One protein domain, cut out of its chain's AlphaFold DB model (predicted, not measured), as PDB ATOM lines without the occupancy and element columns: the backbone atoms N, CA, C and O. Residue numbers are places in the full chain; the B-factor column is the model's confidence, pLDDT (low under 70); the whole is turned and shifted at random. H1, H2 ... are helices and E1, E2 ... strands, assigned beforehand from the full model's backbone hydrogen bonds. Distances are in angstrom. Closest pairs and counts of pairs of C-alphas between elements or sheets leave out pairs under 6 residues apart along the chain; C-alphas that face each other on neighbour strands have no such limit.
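This is residues 375 to 421 of the 421 residues of the protein "Alkaline phosphatase" of Sarcoptes scabiei (UniProt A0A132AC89). With little regular structure, this is a small two-strand hairpin, E1 and E2, from whose end the chain turns sharply into E3, then loops through residues 399 to 407, which stand free, to the short helix H1, away from the hairpin. The 47 printed residues hold E1, E2, E3 and H1 in that order, a mixed class with 17 residues in named elements; the sheet E1 - E2 is antiparallel. It is only just loose, close to compact, with a radius of gyration of the C-alphas of 11.7 A and spans of 28 by 23 by 19 A.

Look first at the hairpin of E1, residues 383 to 387, and E2, residues 393 to 395: they are antiparallel at 142 degrees, and N 384 and O 394 are within hydrogen-bond range at 2.9 A. E2 runs on into E3, residues 397 to 399, at 80 degrees across one residue; E3 pairs with no named strand. H1, residues 408 to 413, is apart from E1, E2 and E3, and each of its O i to N i+4 pairs is within hydrogen-bond range.

Find C-alpha 383 at (305.865, -191.331, 159.763); from there E1 runs 9.4 A. E2 spans 7.0 A and E3 7.1 A. H1 runs 8.7 A to C-alpha 413 at (296.776, -177.695, 159.369).

The farthest C-alphas, of Asn 401 and Glu 421, are 34.0 A apart. The printed part has no cut, and no link is long. Look for low confidence, pLDDT under 70, at residues 414 to 421.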
ATOM      1  N   SER A 375     307.400-200.474 157.218       91.69
ATOM      2  CA  SER A 375     308.315-201.384 156.523       91.69
ATOM      3  C   SER A 375     309.664-201.472 157.239       91.69
ATOM      4  O   SER A 375     310.116-200.511 157.860       91.69
ATOM      5  N   ARG A 376     310.354-202.606 157.088       94.44
ATOM      6  CA  ARG A 376     311.735-202.764 157.561       94.44
ATOM      7  C   ARG A 376     312.645-201.702 156.930       94.44
ATOM      8  O   ARG A 376     312.588-201.502 155.718       94.44
ATOM      9  N   GLY A 377     313.481-201.056 157.736       93.56
ATOM     10  CA  GLY A 377     314.325-199.933 157.329       93.56
ATOM     11  C   GLY A 377     313.630-198.570 157.356       93.56
ATOM     12  O   GLY A 377     314.286-197.567 157.078       93.56
ATOM     13  N   ASN A 378     312.340-198.493 157.707       94.44
ATOM     14  CA  ASN A 378     311.679-197.210 157.941       94.44
ATOM     15  C   ASN A 378     312.352-196.498 159.115       94.44
ATOM     16  O   ASN A 378     312.486-197.082 160.193       94.44
ATOM     17  N   ARG A 379     312.732-195.230 158.932       95.56
ATOM     18  CA  ARG A 379     313.331-194.431 160.007       95.56
ATOM     19  C   ARG A 379     312.430-194.472 161.238       95.56
ATOM     20  O   ARG A 379     311.251-194.137 161.153       95.56
ATOM     21  N   ILE A 380     312.972-194.894 162.382       97.19
ATOM     22  CA  ILE A 380     312.161-195.118 163.591       97.19
ATOM     23  C   ILE A 380     311.472-193.834 164.064       97.19
ATOM     24  O   ILE A 380     310.394-193.873 164.640       97.19
ATOM     25  N   GLU A 381     312.074-192.692 163.762       94.25
ATOM     26  CA  GLU A 381     311.609-191.353 164.120       94.25
ATOM     27  C   GLU A 381     310.530-190.810 163.173       94.25
ATOM     28  O   GLU A 381     309.949-189.758 163.434       94.25
ATOM     29  N   ASP A 382     310.270-191.501 162.063       92.19
ATOM     30  CA  ASP A 382     309.475-190.981 160.958       92.19
ATOM     31  C   ASP A 382     308.026-191.497 160.970       92.19
ATOM     32  O   ASP A 382     307.622-192.389 161.735       92.19
ATOM     33  N   LYS A 383     307.217-190.900 160.096       89.31
ATOM     34  CA  LYS A 383     305.865-191.331 159.763       89.31
ATOM     35  C   LYS A 383     305.886-192.721 159.152       89.31
ATOM     36  O   LYS A 383     306.821-193.120 158.468       89.31
ATOM     37  N   THR A 384     304.818-193.466 159.397       85.38
ATOM     38  CA  THR A 384     304.562-194.675 158.621       85.38
ATOM     39  C   THR A 384     304.062-194.283 157.229       85.38
ATOM     40  O   THR A 384     303.461-193.222 157.053       85.38
ATOM     41  N   HIS A 385     304.231-195.164 156.242       81.88
ATOM     42  CA  HIS A 385     303.614-195.005 154.917       81.88
ATOM     43  C   HIS A 385     302.107-195.339 154.898       81.88
ATOM     44  O   HIS A 385     301.506-195.439 153.830       81.88
ATOM     45  N   SER A 386     301.497-195.553 156.069       82.94
ATOM     46  CA  SER A 386     300.068-195.816 156.242       82.94
ATOM     47  C   SER A 386     299.345-194.577 156.774       82.94
ATOM     48  O   SER A 386     299.942-193.696 157.396       82.94
ATOM     49  N   PHE A 387     298.036-194.528 156.542       85.75
ATOM     50  CA  PHE A 387     297.169-193.445 156.993       85.75
ATOM     51  C   PHE A 387     296.160-193.968 158.014       85.75
ATOM     52  O   PHE A 387     295.775-195.136 157.966       85.75
ATOM     53  N   ASP A 388     295.737-193.100 158.928       85.69
ATOM     54  CA  ASP A 388     294.622-193.387 159.830       85.69
ATOM     55  C   ASP A 388     293.256-193.257 159.120       85.69
ATOM     56  O   ASP A 388     293.173-192.883 157.947       85.69
ATOM     57  N   ASP A 389     292.164-193.533 159.840       88.94
ATOM     58  CA  ASP A 389     290.788-193.438 159.318       88.94
ATOM     59  C   ASP A 389     290.421-192.026 158.822       88.94
ATOM     60  O   ASP A 389     289.505-191.857 158.017       88.94
ATOM     61  N   SER A 390     291.153-191.000 159.271       87.38
ATOM     62  CA  SER A 390     291.008-189.611 158.816       87.38
ATOM     63  C   SER A 390     291.899-189.281 157.612       87.38
ATOM     64  O   SER A 390     291.968-188.123 157.203       87.38
ATOM     65  N   ARG A 391     292.561-190.286 157.022       88.00
ATOM     66  CA  ARG A 391     293.513-190.171 155.905       88.00
ATOM     67  C   ARG A 391     294.714-189.274 156.215       88.00
ATOM     68  O   ARG A 391     295.267-188.647 155.311       88.00
ATOM     69  N   LEU A 392     295.133-189.217 157.479       86.50
ATOM     70  CA  LEU A 392     296.331-188.495 157.903       86.50
ATOM     71  C   LEU A 392     297.455-189.479 158.248       86.50
ATOM     72  O   LEU A 392     297.186-190.543 158.812       86.50
ATOM     73  N   PRO A 393     298.725-189.149 157.950       86.81
ATOM     74  CA  PRO A 393     299.839-189.975 158.359       86.81
ATOM     75  C   PRO A 393     299.993-189.904 159.875       86.81
ATOM     76  O   PRO A 393     299.619-188.922 160.534       86.81
ATOM     77  N   TYR A 394     300.605-190.938 160.425       89.38
ATOM     78  CA  TYR A 394     300.947-191.026 161.834       89.38
ATOM     79  C   TYR A 394     302.389-191.510 161.986       89.38
ATOM     80  O   TYR A 394     302.921-192.206 161.120       89.38
ATOM     81  N   THR A 395     303.033-191.102 163.076       93.44
ATOM     82  CA  THR A 395     304.412-191.465 163.406       93.44
ATOM     83  C   THR A 395     304.522-192.916 163.848       93.44
ATOM     84  O   THR A 395     303.604-193.466 164.461       93.44
ATOM     85  N   THR A 396     305.669-193.531 163.558       95.50
ATOM     86  CA  THR A 396     306.014-194.852 164.094       95.50
ATOM     87  C   THR A 396     306.086-194.802 165.618       95.50
ATOM     88  O   THR A 396     305.584-195.694 166.285       95.50
ATOM     89  N   LEU A 397     306.651-193.740 166.192       97.00
ATOM     90  CA  LEU A 397     306.663-193.532 167.638       97.00
ATOM     91  C   LEU A 397     305.494-192.648 168.058       97.00
ATOM     92  O   LEU A 397     305.319-191.546 167.536       97.00
ATOM     93  N   ILE A 398     304.717-193.113 169.031       95.62
ATOM     94  CA  ILE A 398     303.656-192.329 169.669       95.62
ATOM     95  C   ILE A 398     303.759-192.451 171.184       95.62
ATOM     96  O   ILE A 398     304.265-193.443 171.706       95.62
ATOM     97  N   TYR A 399     303.203-191.474 171.894       97.38
ATOM     98  CA  TYR A 399     302.921-191.607 173.318       97.38
ATOM     99  C   TYR A 399     301.418-191.705 173.532       97.38
ATOM    100  O   TYR A 399     300.644-190.997 172.889       97.38
ATOM    101  N   THR A 400     300.994-192.559 174.463       96.19
ATOM    102  CA  THR A 400     299.565-192.672 174.802       96.19
ATOM    103  C   THR A 400     299.043-191.475 175.609       96.19
ATOM    104  O   THR A 400     297.835-191.322 175.758       96.19
ATOM    105  N   ASN A 401     299.930-190.642 176.161       94.88
ATOM    106  CA  ASN A 401     299.630-189.382 176.846       94.88
ATOM    107  C   ASN A 401     300.819-188.404 176.697       94.88
ATOM    108  O   ASN A 401     301.826-188.756 176.089       94.88
ATOM    109  N   GLY A 402     300.698-187.178 177.217       94.56
ATOM    110  CA  GLY A 402     301.774-186.177 177.208       94.56
ATOM    111  C   GLY A 402     301.486-184.943 176.336       94.56
ATOM    112  O   GLY A 402     300.411-184.828 175.740       94.56
ATOM    113  N   PRO A 403     302.436-183.994 176.251       95.44
ATOM    114  CA  PRO A 403     302.230-182.680 175.619       95.44
ATOM    115  C   PRO A 403     302.155-182.731 174.080       95.44
ATOM    116  O   PRO A 403     301.805-181.742 173.424       95.44
ATOM    117  N   GLY A 404     302.469-183.885 173.484       93.31
ATOM    118  CA  GLY A 404     302.442-184.106 172.039       93.31
ATOM    119  C   GLY A 404     301.042-184.225 171.426       93.31
ATOM    120  O   GLY A 404     300.933-184.250 170.203       93.31
ATOM    121  N   PHE A 405     299.969-184.286 172.227       94.25
ATOM    122  CA  PHE A 405     298.605-184.395 171.699       94.25
ATOM    123  C   PHE A 405     298.264-183.225 170.763       94.25
ATOM    124  O   PHE A 405     298.539-182.057 171.056       94.25
ATOM    125  N   ARG A 406     297.634-183.547 169.631       89.94
ATOM    126  CA  ARG A 406     297.111-182.586 168.658       89.94
ATOM    127  C   ARG A 406     295.708-183.010 168.235       89.94
ATOM    128  O   ARG A 406     295.467-184.191 167.986       89.94
ATOM    129  N   THR A 407     294.794-182.048 168.134       90.56
ATOM    130  CA  THR A 407     293.442-182.279 167.604       90.56
ATOM    131  C   THR A 407     293.488-182.588 166.107       90.56
ATOM    132  O   THR A 407     294.483-182.321 165.430       90.56
ATOM    133  N   LEU A 408     292.390-183.115 165.554       86.75
ATOM    134  CA  LEU A 408     292.294-183.375 164.116       86.75
ATOM    135  C   LEU A 408     292.489-182.101 163.272       86.75
ATOM    136  O   LEU A 408     293.176-182.154 162.255       86.75
ATOM    137  N   SER A 409     291.953-180.956 163.721       86.75
ATOM    138  CA  SER A 409     292.161-179.653 163.062       86.75
ATOM    139  C   SER A 409     293.647-179.308 163.010       86.75
ATOM    140  O   SER A 409     294.200-179.102 161.935       86.75
ATOM    141  N   GLN A 410     294.326-179.387 164.159       87.50
ATOM    142  CA  GLN A 410     295.758-179.101 164.259       87.50
ATOM    143  C   GLN A 410     296.595-180.044 163.386       87.50
ATOM    144  O   GLN A 410     297.562-179.610 162.768       87.50
ATOM    145  N   ARG A 411     296.228-181.331 163.301       85.38
ATOM    146  CA  ARG A 411     296.908-182.290 162.416       85.38
ATOM    147  C   ARG A 411     296.678-182.016 160.934       85.38
ATOM    148  O   ARG A 411     297.586-182.247 160.147       85.38
ATOM    149  N   SER A 412     295.500-181.521 160.567       81.00
ATOM    150  CA  SER A 412     295.153-181.192 159.179       81.00
ATOM    151  C   SER A 412     295.813-179.892 158.703       81.00
ATOM    152  O   SER A 412     296.084-179.734 157.517       81.00
ATOM    153  N   GLU A 413     296.090-178.970 159.628       76.00
ATOM    154  CA  GLU A 413     296.776-177.695 159.369       76.00
ATOM    155  C   GLU A 413     298.303-177.836 159.258       76.00
ATOM    156  O   GLU A 413     298.959-176.973 158.669       76.00
ATOM    157  N   MET A 414     298.880-178.924 159.784       67.00
ATOM    158  CA  MET A 414     300.290-179.262 159.581       67.00
ATOM    159  C   MET A 414     300.508-179.629 158.108       67.00
ATOM    160  O   MET A 414     300.335-180.778 157.704       67.00
ATOM    161  N   LYS A 415     300.851-178.619 157.294       51.38
ATOM    162  CA  LYS A 415     301.176-178.770 155.871       51.38
ATOM    163  C   LYS A 415     302.159-179.926 155.680       51.38
ATOM    164  O   LYS A 415     303.176-180.010 156.364       51.38
ATOM    165  N   TYR A 416     301.849-180.795 154.721       51.53
ATOM    166  CA  TYR A 416     302.794-181.768 154.189       51.53
ATOM    167  C   TYR A 416     303.923-180.988 153.509       51.53
ATOM    168  O   TYR A 416     303.808-180.608 152.345       51.53
ATOM    169  N   GLU A 417     304.997-180.687 154.234       39.31
ATOM    170  CA  GLU A 417     306.267-180.434 153.569       39.31
ATOM    171  C   GLU A 417     306.685-181.763 152.946       39.31
ATOM    172  O   GLU A 417     307.020-182.719 153.645       39.31
ATOM    173  N   ASN A 418     306.547-181.844 151.622       35.47
ATOM    174  CA  ASN A 418     307.148-182.894 150.819       35.47
ATOM    175  C   ASN A 418     308.643-182.926 151.151       35.47
ATOM    176  O   ASN A 418     309.394-182.042 150.740       35.47
ATOM    177  N   THR A 419     309.079-183.928 151.904       33.69
ATOM    178  CA  THR A 419     310.490-184.274 152.012       33.69
ATOM    179  C   THR A 419     310.909-184.878 150.670       33.69
ATOM    180  O   THR A 419     310.470-185.975 150.349       33.69
ATOM    181  N   CYS A 420     311.660-184.077 149.906       31.95
ATOM    182  CA  CYS A 420     312.464-184.322 148.697       31.95
ATOM    183  C   CYS A 420     312.166-185.546 147.801       31.95
ATOM    184  O   CYS A 420     312.223-186.687 148.252       31.95
ATOM    185  N   GLU A 421     311.975-185.266 146.500       31.06
ATOM    186  CA  GLU A 421     312.249-186.203 145.390       31.06
ATOM    187  C   GLU A 421     313.706-186.684 145.378       31.06
ATOM    188  O   GLU A 421     314.602-185.869 145.719       31.06
TER     189      GLU A 421